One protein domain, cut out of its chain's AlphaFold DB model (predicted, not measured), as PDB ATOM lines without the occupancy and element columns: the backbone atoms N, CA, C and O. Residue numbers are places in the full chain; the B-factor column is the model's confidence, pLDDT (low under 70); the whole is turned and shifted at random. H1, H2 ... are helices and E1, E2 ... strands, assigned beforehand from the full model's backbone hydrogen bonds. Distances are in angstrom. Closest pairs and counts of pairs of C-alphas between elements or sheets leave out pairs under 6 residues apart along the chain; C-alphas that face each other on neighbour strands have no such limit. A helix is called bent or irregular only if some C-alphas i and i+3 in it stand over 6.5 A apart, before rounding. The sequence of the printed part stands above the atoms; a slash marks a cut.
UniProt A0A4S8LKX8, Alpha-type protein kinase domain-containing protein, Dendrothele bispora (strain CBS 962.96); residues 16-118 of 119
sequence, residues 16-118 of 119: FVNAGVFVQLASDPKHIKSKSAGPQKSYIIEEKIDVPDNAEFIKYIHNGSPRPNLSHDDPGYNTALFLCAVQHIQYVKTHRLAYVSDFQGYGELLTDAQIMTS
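Overview. This is residues 16 to 118 of the 119 residues of the protein "Alpha-type protein kinase domain-containing protein" of Dendrothele bispora (strain CBS 962.96) (UniProt A0A4S8LKX8). A long two-stranded arm, the hairpin E1 and E2, reaches away from a small body made of a second, bent hairpin with one helix beside it. In the body, E3 running on into E4 makes one leg and E5 running on into E6 the other, and H1 packs beside E3 on the side away from E6. The tip of the arm, residues 28 to 36, sticks out, and the arm makes much of the length. The printed part has 103 residues with one named helix and six named strands, in the order E1 E2 H1 E3 E4 E5 E6, the strands in three antiparallel pairs, E1 - E2, E3 - E6 and E4 - E5; the class is mixed, helices and strands, with under half of the residues in named elements. The whole is only just loose, close to extended, with a radius of gyration of the C-alphas of 19.2 A, and only just flat, spanning 62 by 41 by 19 A.

Along the chain. E1, residues 19 to 24, begins at C-alpha 19 at (9.081, -18.275, -35.789) and is 16.5 A long. E2, residues 41 to 46, is also 16.5 A long. H1, residues 77 to 93, runs 24.2 A from C-alpha 77 at (3.085, -35.514, -54.277). The four short strands follow: E3, residues 98 to 101, E4, residues 104 to 106, E5, residues 109 to 111, and E6, residues 114 to 117, which ends at C-alpha 117 at (-11.670, -18.597, -42.077).

Arrangement. E1 and E2 form a hairpin, antiparallel at 156 degrees, with N 22 and O 43 within hydrogen-bond range at 2.8 A. E2 and E5 are only just apart, 8.4 A at the closest. E4 and E5 form a hairpin, antiparallel at 149 degrees, with N 111 and O 104 at 2.9 A. Residues 58 to 59 pair antiparallel with residues 104 to 105 of E4. E3 runs on into E4 across a break of 2 residues, at 46 degrees, and E5 into E6 likewise, at 60 degrees. E3 and E6 are antiparallel neighbours at 153 degrees, with N 101 and O 114 at 2.8 A. H1 and E3 have 9 pairs of C-alphas within 8 A, the closest those of Tyr 91 and Tyr 99, 5.0 A apart. H1 and E6 are apart. In H1 every O i to N i+4 pair is within hydrogen-bond range.

Size, cuts and confidence. The two C-alphas farthest apart are those of Lys 33 and Asp 73, at 62.8 A. Without residues 28 to 36, which stand free, the body spans 53 by 41 by 19 A. The printed part has no cut. The links from E1 to E2, 16 residues, and from E2 to H1, 30 residues, are long. The mean pLDDT of the printed part is 90.6, and residues 27 to 37 are under 70.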
ATOM      1  N   PHE A  16       5.824 -27.196 -38.417       98.38
ATOM      2  CA  PHE A  16       6.147 -25.817 -38.750       98.38
ATOM      3  C   PHE A  16       7.500 -25.410 -38.154       98.38
ATOM      4  O   PHE A  16       7.906 -25.900 -37.091       98.38
ATOM      5  N   VAL A  17       8.202 -24.521 -38.850       98.38
ATOM      6  CA  VAL A  17       9.396 -23.854 -38.333       98.38
ATOM      7  C   VAL A  17       9.068 -23.058 -37.075       98.38
ATOM      8  O   VAL A  17       7.960 -22.546 -36.899       98.38
ATOM      9  N   ASN A  18      10.059 -22.917 -36.198       98.00
ATOM     10  CA  ASN A  18       9.948 -21.941 -35.123       98.00
ATOM     11  C   ASN A  18      10.054 -20.534 -35.717       98.00
ATOM     12  O   ASN A  18      11.001 -20.245 -36.449       98.00
ATOM     13  N   ALA A  19       9.112 -19.666 -35.360       97.12
ATOM     14  CA  ALA A  19       9.081 -18.275 -35.789       97.12
ATOM     15  C   ALA A  19       9.021 -17.331 -34.581       97.12
ATOM     16  O   ALA A  19       8.504 -17.676 -33.516       97.12
ATOM     17  N   GLY A  20       9.546 -16.120 -34.746       96.75
ATOM     18  CA  GLY A  20       9.544 -15.076 -33.731       96.75
ATOM     19  C   GLY A  20       9.446 -13.683 -34.340       96.75
ATOM     20  O   GLY A  20       9.697 -13.485 -35.525       96.75
ATOM     21  N   VAL A  21       9.093 -12.696 -33.515       96.44
ATOM     22  CA  VAL A  21       9.054 -11.288 -33.925       96.44
ATOM     23  C   VAL A  21      10.297 -10.581 -33.397       96.44
ATOM     24  O   VAL A  21      10.507 -10.499 -32.187       96.44
ATOM     25  N   PHE A  22      11.110 -10.043 -34.300       95.06
ATOM     26  CA  PHE A  22      12.247  -9.193 -33.967       95.06
ATOM     27  C   PHE A  22      11.865  -7.721 -34.129       95.06
ATOM     28  O   PHE A  22      11.394  -7.298 -35.185       95.06
ATOM     29  N   VAL A  23      12.076  -6.926 -33.082       93.12
ATOM     30  CA  VAL A  23      11.652  -5.524 -33.028       93.12
ATOM     31  C   VAL A  23      12.874  -4.628 -32.861       93.12
ATOM     32  O   VAL A  23      13.564  -4.682 -31.846       93.12
ATOM     33  N   GLN A  24      13.121  -3.768 -33.847       89.75
ATOM     34  CA  GLN A  24      14.136  -2.727 -33.762       89.75
ATOM     35  C   GLN A  24      13.546  -1.500 -33.059       89.75
ATOM     36  O   GLN A  24      12.686  -0.802 -33.605       89.75
ATOM     37  N   LEU A  25      14.022  -1.226 -31.846       86.00
ATOM     38  CA  LEU A  25      13.660  -0.029 -31.087       86.00
ATOM     39  C   LEU A  25      14.499   1.175 -31.536       86.00
ATOM     40  O   LEU A  25      15.648   1.022 -31.954       86.00
ATOM     41  N   ALA A  26      13.928   2.377 -31.441       77.44
ATOM     42  CA  ALA A  26      14.636   3.608 -31.773       77.44
ATOM     43  C   ALA A  26      15.821   3.830 -30.817       77.44
ATOM     44  O   ALA A  26      15.681   3.756 -29.598       77.44
ATOM     45  N   SER A  27      16.992   4.122 -31.379       66.62
ATOM     46  CA  SER A  27      18.263   4.197 -30.652       66.62
ATOM     47  C   SER A  27      18.591   5.573 -30.060       66.62
ATOM     48  O   SER A  27      19.695   5.737 -29.545       66.62
ATOM     49  N   ASP A  28      17.691   6.564 -30.125       63.56
ATOM     50  CA  ASP A  28      17.982   7.929 -29.658       63.56
ATOM     51  C   ASP A  28      17.093   8.375 -28.477       63.56
ATOM     52  O   ASP A  28      15.948   8.791 -28.673       63.56
ATOM     53  N   PRO A  29      17.611   8.336 -27.234       55.50
ATOM     54  CA  PRO A  29      16.898   8.806 -26.049       55.50
ATOM     55  C   PRO A  29      16.734  10.334 -25.978       55.50
ATOM     56  O   PRO A  29      15.963  10.814 -25.148       55.50
ATOM     57  N   LYS A  30      17.461  11.132 -26.783       54.72
ATOM     58  CA  LYS A  30      17.590  12.585 -26.543       54.72
ATOM     59  C   LYS A  30      16.455  13.444 -27.111       54.72
ATOM     60  O   LYS A  30      16.344  14.610 -26.736       54.72
ATOM     61  N   HIS A  31      15.569  12.879 -27.932       51.81
ATOM     62  CA  HIS A  31      14.432  13.600 -28.521       51.81
ATOM     63  C   HIS A  31      13.067  12.921 -28.327       51.81
ATOM     64  O   HIS A  31      12.088  13.306 -28.968       51.81
ATOM     65  N   ILE A  32      12.941  11.967 -27.400       56.69
ATOM     66  CA  ILE A  32      11.653  11.322 -27.107       56.69
ATOM     67  C   ILE A  32      10.850  12.206 -26.137       56.69
ATOM     68  O   ILE A  32      10.761  11.957 -24.939       56.69
ATOM     69  N   LYS A  33      10.248  13.278 -26.666       53.19
ATOM     70  CA  LYS A  33       9.217  14.067 -25.963       53.19
ATOM     71  C   LYS A  33       7.820  13.437 -26.031       53.19
ATOM     72  O   LYS A  33       6.834  14.112 -25.748       53.19
ATOM     73  N   SER A  34       7.691  12.156 -26.365       54.94
ATOM     74  CA  SER A  34       6.390  11.495 -26.348       54.94
ATOM     75  C   SER A  34       6.480  10.091 -25.769       54.94
ATOM     76  O   SER A  34       7.359   9.303 -26.101       54.94
ATOM     77  N   LYS A  35       5.512   9.748 -24.918       52.84
ATOM     78  CA  LYS A  35       5.257   8.398 -24.390       52.84
ATOM     79  C   LYS A  35       4.812   7.406 -25.495       52.84
ATOM     80  O   LYS A  35       4.008   6.522 -25.232       52.84
ATOM     81  N   SER A  36       5.255   7.601 -26.740       56.16
ATOM     82  CA  SER A  36       4.680   7.013 -27.956       56.16
ATOM     83  C   SER A  36       5.715   6.673 -29.040       56.16
ATOM     84  O   SER A  36       5.365   6.634 -30.219       56.16
ATOM     85  N   ALA A  37       6.987   6.464 -28.694       64.56
ATOM     86  CA  ALA A  37       7.957   5.959 -29.664       64.56
ATOM     87  C   ALA A  37       7.738   4.445 -29.843       64.56
ATOM     88  O   ALA A  37       8.247   3.641 -29.066       64.56
ATOM     89  N   GLY A  38       6.903   4.068 -30.817       70.62
ATOM     90  CA  GLY A  38       6.725   2.675 -31.234       70.62
ATOM     91  C   GLY A  38       7.996   2.080 -31.865       70.62
ATOM     92  O   GLY A  38       9.012   2.771 -31.982       70.62
ATOM     93  N   PRO A  39       7.955   0.805 -32.290       76.94
ATOM     94  CA  PRO A  39       9.047   0.187 -33.035       76.94
ATOM     95  C   PRO A  39       9.467   1.027 -34.240       76.94
ATOM     96  O   PRO A  39       8.610   1.524 -34.968       76.94
ATOM     97  N   GLN A  40      10.772   1.125 -34.502       85.19
ATOM     98  CA  GLN A  40      11.253   1.695 -35.760       85.19
ATOM     99  C   GLN A  40      10.999   0.720 -36.913       85.19
ATOM    100  O   GLN A  40      10.605   1.136 -38.002       85.19
ATOM    101  N   LYS A  41      11.242  -0.573 -36.671       90.31
ATOM    102  CA  LYS A  41      10.983  -1.670 -37.607       90.31
ATOM    103  C   LYS A  41      10.636  -2.940 -36.841       90.31
ATOM    104  O   LYS A  41      11.143  -3.155 -35.741       90.31
ATOM    105  N   SER A  42       9.828  -3.787 -37.460       93.88
ATOM    106  CA  SER A  42       9.518  -5.126 -36.971       93.88
ATOM    107  C   SER A  42       9.737  -6.129 -38.093       93.88
ATOM    108  O   SER A  42       9.476  -5.826 -39.257       93.88
ATOM    109  N   TYR A  43      10.213  -7.309 -37.730       95.75
ATOM    110  CA  TYR A  43      10.537  -8.401 -38.632       95.75
ATOM    111  C   TYR A  43       9.979  -9.697 -38.059       95.75
ATOM    112  O   TYR A  43       9.916  -9.854 -36.839       95.75
ATOM    113  N   ILE A  44       9.627 -10.629 -38.934       97.12
ATOM    114  CA  ILE A  44       9.473 -12.031 -38.561       97.12
ATOM    115  C   ILE A  44      10.813 -12.706 -38.850       97.12
ATOM    116  O   ILE A  44      11.430 -12.452 -39.883       97.12
ATOM    117  N   ILE A  45      11.288 -13.497 -37.897       97.62
ATOM    118  CA  ILE A  45      12.476 -14.335 -38.030       97.62
ATOM    119  C   ILE A  45      12.053 -15.790 -37.872       97.62
ATOM    120  O   ILE A  45      11.215 -16.091 -37.024       97.62
ATOM    121  N   GLU A  46      12.632 -16.679 -38.668       98.06
ATOM    122  CA  GLU A  46      12.263 -18.096 -38.707       98.06
ATOM    123  C   GLU A  46      13.504 -18.990 -38.687       98.06
ATOM    124  O   GLU A  46      14.610 -18.559 -39.028       98.06
ATOM    125  N   GLU A  47      13.316 -20.246 -38.286       97.94
ATOM    126  CA  GLU A  47      14.296 -21.306 -38.511       97.94
ATOM    127  C   GLU A  47      14.608 -21.414 -40.008       97.94
ATOM    128  O   GLU A  47      13.712 -21.528 -40.846       97.94
ATOM    129  N   LYS A  48      15.899 -21.382 -40.351       97.19
ATOM    130  CA  LYS A  48      16.329 -21.535 -41.738       97.19
ATOM    131  C   LYS A  48      16.076 -22.973 -42.184       97.19
ATOM    132  O   LYS A  48      16.609 -23.908 -41.596       97.19
ATOM    133  N   ILE A  49      15.317 -23.129 -43.262       97.56
ATOM    134  CA  ILE A  49      15.155 -24.408 -43.949       97.56
ATOM    135  C   ILE A  49      16.348 -24.587 -44.894       97.56
ATOM    136  O   ILE A  49      16.530 -23.806 -45.829       97.56
ATOM    137  N   ASP A  50      17.181 -25.595 -44.639       96.81
ATOM    138  CA  ASP A  50      18.317 -25.925 -45.500       96.81
ATOM    139  C   ASP A  50      17.849 -26.778 -46.687       96.81
ATOM    140  O   ASP A  50      17.622 -27.982 -46.569       96.81
ATOM    141  N   VAL A  51      17.699 -26.128 -47.842       96.94
ATOM    142  CA  VAL A  51      17.395 -26.783 -49.121       96.94
ATOM    143  C   VAL A  51      18.718 -27.092 -49.839       96.94
ATOM    144  O   VAL A  51      19.504 -26.168 -50.050       96.94
ATOM    145  N   PRO A  52      18.999 -28.356 -50.204       96.06
ATOM    146  CA  PRO A  52      20.163 -28.723 -51.008       96.06
ATOM    147  C   PRO A  52      20.194 -28.009 -52.363       96.06
ATOM    148  O   PRO A  52      19.148 -27.777 -52.961       96.06
ATOM    149  N   ASP A  53      21.391 -27.757 -52.902       95.75
ATOM    150  CA  ASP A  53      21.584 -27.036 -54.175       95.75
ATOM    151  C   ASP A  53      20.872 -27.677 -55.384       95.75
ATOM    152  O   ASP A  53      20.611 -27.014 -56.385       95.75
ATOM    153  N   ASN A  54      20.585 -28.979 -55.317       94.25
ATOM    154  CA  ASN A  54      19.912 -29.752 -56.362       94.25
ATOM    155  C   ASN A  54      18.421 -30.005 -56.071       94.25
ATOM    156  O   ASN A  54      17.831 -30.906 -56.668       94.25
ATOM    157  N   ALA A  55      17.841 -29.271 -55.128       93.56
ATOM    158  CA  ALA A  55      16.449 -29.382 -54.736       93.56
ATOM    159  C   ALA A  55      15.797 -28.000 -54.653       93.56
ATOM    160  O   ALA A  55      16.467 -26.968 -54.629       93.56
ATOM    161  N   GLU A  56      14.470 -27.986 -54.600       94.38
ATOM    162  CA  GLU A  56      13.695 -26.753 -54.552       94.38
ATOM    163  C   GLU A  56      12.807 -26.718 -53.316       94.38
ATOM    164  O   GLU A  56      12.367 -27.748 -52.801       94.38
ATOM    165  N   PHE A  57      12.536 -25.505 -52.843       97.00
ATOM    166  CA  PHE A  57      11.494 -25.264 -51.862       97.00
ATOM    167  C   PHE A  57      10.127 -25.524 -52.504       97.00
ATOM    168  O   PHE A  57       9.828 -25.007 -53.579       97.00
ATOM    169  N   ILE A  58       9.292 -26.317 -51.841       97.56
ATOM    170  CA  ILE A  58       8.084 -26.878 -52.438       97.56
ATOM    171  C   ILE A  58       6.857 -26.163 -51.892       97.56
ATOM    172  O   ILE A  58       6.619 -26.133 -50.686       97.56
ATOM    173  N   LYS A  59       6.015 -25.656 -52.794       97.69
ATOM    174  CA  LYS A  59       4.655 -25.226 -52.463       97.69
ATOM    175  C   LYS A  59       3.693 -26.384 -52.709       97.69
ATOM    176  O   LYS A  59       3.298 -26.616 -53.849       97.69
ATOM    177  N   TYR A  60       3.338 -27.115 -51.651       97.69
ATOM    178  CA  TYR A  60       2.528 -28.337 -51.732       97.69
ATOM    179  C   TYR A  60       1.062 -28.053 -52.067       97.69
ATOM    180  O   TYR A  60       0.448 -28.797 -52.834       97.69
ATOM    181  N   ILE A  61       0.492 -26.989 -51.493       96.25
ATOM    182  CA  ILE A  61      -0.910 -26.589 -51.676       96.25
ATOM    183  C   ILE A  61      -0.977 -25.069 -51.814       96.25
ATOM    184  O   ILE A  61      -0.304 -24.347 -51.087       96.25
ATOM    185  N   HIS A  62      -1.809 -24.580 -52.732       91.75
ATOM    186  CA  HIS A  62      -2.056 -23.150 -52.922       91.75
ATOM    187  C   HIS A  62      -3.259 -22.690 -52.083       91.75
ATOM    188  O   HIS A  62      -4.287 -23.360 -52.071       91.75
ATOM    189  N   ASN A  63      -3.207 -21.525 -51.437       87.38
ATOM    190  CA  ASN A  63      -4.335 -20.990 -50.647       87.38
ATOM    191  C   ASN A  63      -5.680 -20.881 -51.413       87.38
ATOM    192  O   ASN A  63      -6.752 -20.984 -50.823       87.38
ATOM    193  N   GLY A  64      -5.631 -20.706 -52.735       87.69
ATOM    194  CA  GLY A  64      -6.796 -20.664 -53.630       87.69
ATOM    195  C   GLY A  64      -7.291 -22.019 -54.160       87.69
ATOM    196  O   GLY A  64      -8.247 -22.041 -54.934       87.69
ATOM    197  N   SER A  65      -6.652 -23.142 -53.809       90.69
ATOM    198  CA  SER A  65      -7.026 -24.475 -54.302       90.69
ATOM    199  C   SER A  65      -6.783 -25.554 -53.241       90.69
ATOM    200  O   SER A  65      -5.659 -25.706 -52.782       90.69
ATOM    201  N   PRO A  66      -7.778 -26.392 -52.899       89.31
ATOM    202  CA  PRO A  66      -7.597 -27.478 -51.932       89.31
ATOM    203  C   PRO A  66      -6.916 -28.724 -52.533       89.31
ATOM    204  O   PRO A  66      -6.973 -29.801 -51.943       89.31
ATOM    205  N   ARG A  67      -6.357 -28.624 -53.744       95.50
ATOM    206  CA  ARG A  67      -5.738 -29.743 -54.471       95.50
ATOM    207  C   ARG A  67      -4.212 -29.683 -54.359       95.50
ATOM    208  O   ARG A  67      -3.684 -28.578 -54.224       95.50
ATOM    209  N   PRO A  68      -3.514 -30.826 -54.496       97.00
ATOM    210  CA  PRO A  68      -2.065 -30.831 -54.624       97.00
ATOM    211  C   PRO A  68      -1.626 -29.903 -55.755       97.00
ATOM    212  O   PRO A  68      -2.218 -29.911 -56.836       97.00
ATOM    213  N   ASN A  69      -0.580 -29.124 -55.504       96.94
ATOM    214  CA  ASN A  69       0.050 -28.260 -56.498       96.94
ATOM    215  C   ASN A  69       1.161 -28.985 -57.290       96.94
ATOM    216  O   ASN A  69       1.868 -28.367 -58.078       96.94
ATOM    217  N   LEU A  70       1.319 -30.293 -57.066       96.31
ATOM    218  CA  LEU A  70       2.358 -31.140 -57.651       96.31
ATOM    219  C   LEU A  70       1.743 -32.182 -58.590       96.31
ATOM    220  O   LEU A  70       0.599 -32.609 -58.397       96.31
ATOM    221  N   SER A  71       2.506 -32.604 -59.595       95.88
ATOM    222  CA  SER A  71       2.135 -33.709 -60.479       95.88
ATOM    223  C   SER A  71       2.300 -35.061 -59.776       95.88
ATOM    224  O   SER A  71       2.996 -35.175 -58.774       95.88
ATOM    225  N   HIS A  72       1.636 -36.104 -60.280       93.75
ATOM    226  CA  HIS A  72       1.624 -37.428 -59.635       93.75
ATOM    227  C   HIS A  72       2.998 -38.121 -59.592       93.75
ATOM    228  O   HIS A  72       3.191 -39.041 -58.805       93.75
ATOM    229  N   ASP A  73       3.910 -37.727 -60.476       94.38
ATOM    230  CA  ASP A  73       5.283 -38.219 -60.579       94.38
ATOM    231  C   ASP A  73       6.271 -37.450 -59.688       94.38
ATOM    232  O   ASP A  73       7.417 -37.876 -59.546       94.38
ATOM    233  N   ASP A  74       5.834 -36.357 -59.057       94.62
ATOM    234  CA  ASP A  74       6.662 -35.588 -58.136       94.62
ATOM    235  C   ASP A  74       6.874 -36.359 -56.814       94.62
ATOM    236  O   ASP A  74       5.901 -36.820 -56.202       94.62
ATOM    237  N   PRO A  75       8.118 -36.486 -56.311       91.88
ATOM    238  CA  PRO A  75       8.391 -37.149 -55.033       91.88
ATOM    239  C   PRO A  75       7.624 -36.558 -53.836       91.88
ATOM    240  O   PRO A  75       7.293 -37.279 -52.894       91.88
ATOM    241  N   GLY A  76       7.315 -35.259 -53.865       94.25
ATOM    242  CA  GLY A  76       6.541 -34.548 -52.851       94.25
ATOM    243  C   GLY A  76       5.023 -34.718 -52.977       94.25
ATOM    244  O   GLY A  76       4.285 -34.258 -52.103       94.25
ATOM    245  N   TYR A  77       4.521 -35.388 -54.021       95.56
ATOM    246  CA  TYR A  77       3.085 -35.514 -54.277       95.56
ATOM    247  C   TYR A  77       2.322 -36.196 -53.135       95.56
ATOM    248  O   TYR A  77       1.254 -35.736 -52.731       95.56
ATOM    249  N   ASN A  78       2.887 -37.258 -52.553       94.88
ATOM    250  CA  ASN A  78       2.270 -37.949 -51.416       94.88
ATOM    251  C   ASN A  78       2.188 -37.054 -50.170       94.88
ATOM    252  O   ASN A  78       1.183 -37.084 -49.458       94.88
ATOM    253  N   THR A  79       3.193 -36.202 -49.946       96.06
ATOM    254  CA  THR A  79       3.163 -35.171 -48.900       96.06
ATOM    255  C   THR A  79       2.052 -34.157 -49.171       96.06
ATOM    256  O   THR A  79       1.277 -33.842 -48.270       96.06
ATOM    257  N   ALA A  80       1.895 -33.704 -50.420       96.50
ATOM    258  CA  ALA A  80       0.803 -32.807 -50.800       96.50
ATOM    259  C   ALA A  80      -0.583 -33.448 -50.598       96.50
ATOM    260  O   ALA A  80      -1.480 -32.803 -50.059       96.50
ATOM    261  N   LEU A  81      -0.761 -34.726 -50.953       96.19
ATOM    262  CA  LEU A  81      -2.004 -35.464 -50.694       96.19
ATOM    263  C   LEU A  81      -2.314 -35.581 -49.200       96.19
ATOM    264  O   LEU A  81      -3.457 -35.362 -48.788       96.19
ATOM    265  N   PHE A  82      -1.307 -35.905 -48.390       95.88
ATOM    266  CA  PHE A  82      -1.453 -35.940 -46.940       95.88
ATOM    267  C   PHE A  82      -1.897 -34.575 -46.396       95.88
ATOM    268  O   PHE A  82      -2.865 -34.495 -45.639       95.88
ATOM    269  N   LEU A  83      -1.266 -33.487 -46.839       97.00
ATOM    270  CA  LEU A  83      -1.617 -32.126 -46.427       97.00
ATOM    271  C   LEU A  83      -3.026 -31.715 -46.886       97.00
ATOM    272  O   LEU A  83      -3.742 -31.058 -46.131       97.00
ATOM    273  N   CYS A  84      -3.485 -32.164 -48.061       96.69
ATOM    274  CA  CYS A  84      -4.870 -31.968 -48.508       96.69
ATOM    275  C   CYS A  84      -5.855 -32.663 -47.557       96.69
ATOM    276  O   CYS A  84      -6.897 -32.101 -47.208       96.69
ATOM    277  N   ALA A  85      -5.524 -33.878 -47.108       95.88
ATOM    278  CA  ALA A  85      -6.323 -34.592 -46.120       95.88
ATOM    279  C   ALA A  85      -6.317 -33.871 -44.761       95.88
ATOM    280  O   ALA A  85      -7.381 -33.705 -44.164       95.88
ATOM    281  N   VAL A  86      -5.161 -33.376 -44.299       96.12
ATOM    282  CA  VAL A  86      -5.043 -32.563 -43.073       96.12
ATOM    283  C   VAL A  86      -5.925 -31.319 -43.159       96.12
ATOM    284  O   VAL A  86      -6.720 -31.081 -42.249       96.12
ATOM    285  N   GLN A  87      -5.855 -30.572 -44.264       96.06
ATOM    286  CA  GLN A  87      -6.690 -29.397 -44.515       96.06
ATOM    287  C   GLN A  87      -8.186 -29.736 -44.409       96.06
ATOM    288  O   GLN A  87      -8.946 -29.042 -43.729       96.06
ATOM    289  N   HIS A  88      -8.616 -30.833 -45.039       95.81
ATOM    290  CA  HIS A  88     -10.007 -31.282 -44.984       95.81
ATOM    291  C   HIS A  88     -10.436 -31.688 -43.566       95.81
ATOM    292  O   HIS A  88     -11.510 -31.297 -43.102       95.81
ATOM    293  N   ILE A  89      -9.595 -32.443 -42.854       96.94
ATOM    294  CA  ILE A  89      -9.862 -32.869 -41.476       96.94
ATOM    295  C   ILE A  89      -9.983 -31.653 -40.559       96.94
ATOM    296  O   ILE A  89     -10.937 -31.586 -39.786       96.94
ATOM    297  N   GLN A  90      -9.068 -30.685 -40.659       97.12
ATOM    298  CA  GLN A  90      -9.132 -29.437 -39.898       97.12
ATOM    299  C   GLN A  90     -10.452 -28.716 -40.159       97.12
ATOM    300  O   GLN A  90     -11.163 -28.422 -39.204       97.12
ATOM    301  N   TYR A  91     -10.836 -28.536 -41.426       95.81
ATOM    302  CA  TYR A  91     -12.100 -27.894 -41.783       95.81
ATOM    303  C   TYR A  91     -13.313 -28.594 -41.161       95.81
ATOM    304  O   TYR A  91     -14.198 -27.944 -40.613       95.81
ATOM    305  N   VAL A  92     -13.366 -29.928 -41.186       97.12
ATOM    306  CA  VAL A  92     -14.463 -30.678 -40.552       97.12
ATOM    307  C   VAL A  92     -14.433 -30.531 -39.027       97.12
ATOM    308  O   VAL A  92     -15.473 -30.299 -38.409       97.12
ATOM    309  N   LYS A  93     -13.253 -30.654 -38.408       97.44
ATOM    310  CA  LYS A  93     -13.075 -30.632 -36.947       97.44
ATOM    311  C   LYS A  93     -13.294 -29.257 -36.331       97.44
ATOM    312  O   LYS A  93     -13.726 -29.182 -35.187       97.44
ATOM    313  N   THR A  94     -13.063 -28.186 -37.079       96.56
ATOM    314  CA  THR A  94     -13.350 -26.807 -36.664       96.56
ATOM    315  C   THR A  94     -14.786 -26.390 -36.988       96.56
ATOM    316  O   THR A  94     -15.084 -25.200 -37.030       96.56
ATOM    317  N   HIS A  95     -15.689 -27.343 -37.254       96.06
ATOM    318  CA  HIS A  95     -17.075 -27.068 -37.648       96.06
ATOM    319  C   HIS A  95     -17.188 -26.150 -38.866       96.06
ATOM    320  O   HIS A  95     -18.101 -25.333 -38.956       96.06
ATOM    321  N   ARG A  96     -16.277 -26.320 -39.827       95.06
ATOM    322  CA  ARG A  96     -16.214 -25.559 -41.077       95.06
ATOM    323  C   ARG A  96     -15.857 -24.083 -40.895       95.06
ATOM    324  O   ARG A  96     -16.090 -23.292 -41.805       95.06
ATOM    325  N   LEU A  97     -15.283 -23.714 -39.750       95.38
ATOM    326  CA  LEU A  97     -14.928 -22.326 -39.445       95.38
ATOM    327  C   LEU A  97     -13.504 -21.972 -39.860       95.38
ATOM    328  O   LEU A  97     -13.262 -20.829 -40.237       95.38
ATOM    329  N   ALA A  98     -12.571 -22.925 -39.787       96.12
ATOM    330  CA  ALA A  98     -11.165 -22.651 -40.057       96.12
ATOM    331  C   ALA A  98     -10.396 -23.860 -40.598       96.12
ATOM    332  O   ALA A  98     -10.667 -25.004 -40.237       96.12
ATOM    333  N   TYR A  99      -9.384 -23.608 -41.417       96.19
ATOM    334  CA  TYR A  99      -8.383 -24.604 -41.799       96.19
ATOM    335  C   TYR A  99      -7.063 -23.925 -42.151       96.19
ATOM    336  O   TYR A  99      -7.037 -22.741 -42.483       96.19
ATOM    337  N   VAL A 100      -5.969 -24.677 -42.087       96.19
ATOM    338  CA  VAL A 100      -4.660 -24.218 -42.555       96.19
ATOM    339  C   VAL A 100      -4.524 -24.545 -44.043       96.19
ATOM    340  O   VAL A 100      -4.938 -25.609 -44.501       96.19
ATOM    341  N   SER A 101      -3.973 -23.606 -44.800       95.38
ATOM    342  CA  SER A 101      -3.699 -23.688 -46.234       95.38
ATOM    343  C   SER A 101      -2.310 -23.123 -46.538       95.38
ATOM    344  O   SER A 101      -1.569 -22.776 -45.619       95.38
ATOM    345  N   ASP A 102      -1.972 -23.007 -47.822       96.50
ATOM    346  CA  ASP A 102      -0.672 -22.505 -48.286       96.50
ATOM    347  C   ASP A 102       0.511 -23.289 -47.703       96.50
ATOM    348  O   ASP A 102       1.557 -22.742 -47.378       96.50
ATOM    349  N   PHE A 103       0.332 -24.604 -47.550       97.94
ATOM    350  CA  PHE A 103       1.391 -25.464 -47.046       97.94
ATOM    351  C   PHE A 103       2.573 -25.477 -48.016       97.94
ATOM    352  O   PHE A 103       2.445 -25.890 -49.174       97.94
ATOM    353  N   GLN A 104       3.729 -25.060 -47.513       98.19
ATOM    354  CA  GLN A 104       4.963 -24.943 -48.273       98.19
ATOM    355  C   GLN A 104       6.178 -25.168 -47.370       98.19
ATOM    356  O   GLN A 104       6.100 -24.944 -46.161       98.19
ATOM    357  N   GLY A 105       7.276 -25.666 -47.931       97.81
ATOM    358  CA  GLY A 105       8.414 -26.109 -47.137       97.81
ATOM    359  C   GLY A 105       9.418 -26.970 -47.897       97.81
ATOM    360  O   GLY A 105       9.367 -27.093 -49.118       97.81
ATOM    361  N   TYR A 106      10.313 -27.613 -47.153       97.38
ATOM    362  CA  TYR A 106      11.229 -28.626 -47.675       97.38
ATOM    363  C   TYR A 106      11.547 -29.666 -46.595       97.38
ATOM    364  O   TYR A 106      11.662 -29.332 -45.415       97.38
ATOM    365  N   GLY A 107      11.688 -30.932 -47.000       94.81
ATOM    366  CA  GLY A 107      11.870 -32.047 -46.070       94.81
ATOM    367  C   GLY A 107      10.709 -32.140 -45.076       94.81
ATOM    368  O   GLY A 107       9.548 -32.206 -45.474       94.81
ATOM    369  N   GLU A 108      11.033 -32.117 -43.784       96.94
ATOM    370  CA  GLU A 108      10.075 -32.226 -42.672       96.94
ATOM    371  C   GLU A 108       9.562 -30.859 -42.172       96.94
ATOM    372  O   GLU A 108       8.750 -30.787 -41.246       96.94
ATOM    373  N   LEU A 109      10.042 -29.755 -42.760       98.44
ATOM    374  CA  LEU A 109       9.767 -28.396 -42.295       98.44
ATOM    375  C   LEU A 109       8.784 -27.674 -43.208       98.44
ATOM    376  O   LEU A 109       9.011 -27.546 -44.410       98.44
ATOM    377  N   LEU A 110       7.724 -27.149 -42.602       98.50
ATOM    378  CA  LEU A 110       6.733 -26.267 -43.209       98.50
ATOM    379  C   LEU A 110       6.920 -24.838 -42.694       98.50
ATOM    380  O   LEU A 110       7.311 -24.632 -41.546       98.50
ATOM    381  N   THR A 111       6.585 -23.839 -43.501       98.38
ATOM    382  CA  THR A 111       6.562 -22.438 -43.062       98.38
ATOM    383  C   THR A 111       5.443 -21.653 -43.743       98.38
ATOM    384  O   THR A 111       4.802 -22.157 -44.666       98.38
ATOM    385  N   ASP A 112       5.206 -20.438 -43.250       96.12
ATOM    386  CA  ASP A 112       4.456 -19.371 -43.914       96.12
ATOM    387  C   ASP A 112       3.078 -19.819 -44.431       96.12
ATOM    388  O   ASP A 112       2.684 -19.566 -45.569       96.12
ATOM    389  N   ALA A 113       2.357 -20.569 -43.591       95.69
ATOM    390  CA  ALA A 113       1.022 -21.056 -43.903       95.69
ATOM    391  C   ALA A 113      -0.053 -19.999 -43.631       95.69
ATOM    392  O   ALA A 113       0.064 -19.152 -42.746       95.69
ATOM    393  N   GLN A 114      -1.172 -20.130 -44.341       95.62
ATOM    394  CA  GLN A 114      -2.309 -19.224 -44.238       95.62
ATOM    395  C   GLN A 114      -3.488 -19.925 -43.561       95.62
ATOM    396  O   GLN A 114      -4.007 -20.922 -44.072       95.62
ATOM    397  N   ILE A 115      -3.974 -19.372 -42.448       95.38
ATOM    398  CA  ILE A 115      -5.251 -19.792 -41.859       95.38
ATOM    399  C   ILE A 115      -6.390 -19.163 -42.661       95.38
ATOM    400  O   ILE A 115      -6.495 -17.942 -42.778       95.38
ATOM    401  N   MET A 116      -7.261 -20.013 -43.189       94.81
ATOM    402  CA  MET A 116      -8.469 -19.624 -43.902       94.81
ATOM    403  C   MET A 116      -9.653 -19.722 -42.953       94.81
ATOM    404  O   MET A 116      -9.891 -20.781 -42.372       94.81
ATOM    405  N   THR A 117     -10.413 -18.640 -42.829       92.81
ATOM    406  CA  THR A 117     -11.670 -18.597 -42.077       92.81
ATOM    407  C   THR A 117     -12.814 -18.190 -42.994       92.81
ATOM    408  O   THR A 117     -12.616 -17.383 -43.903       92.81
ATOM    409  N   SER A 118     -14.017 -18.710 -42.754       75.38
ATOM    410  CA  SER A 118     -15.219 -18.091 -43.328       75.38
ATOM    411  C   SER A 118     -15.542 -16.821 -42.530       75.38
ATOM    412  O   SER A 118     -15.494 -16.894 -41.300       75.38
TER     413      SER A 118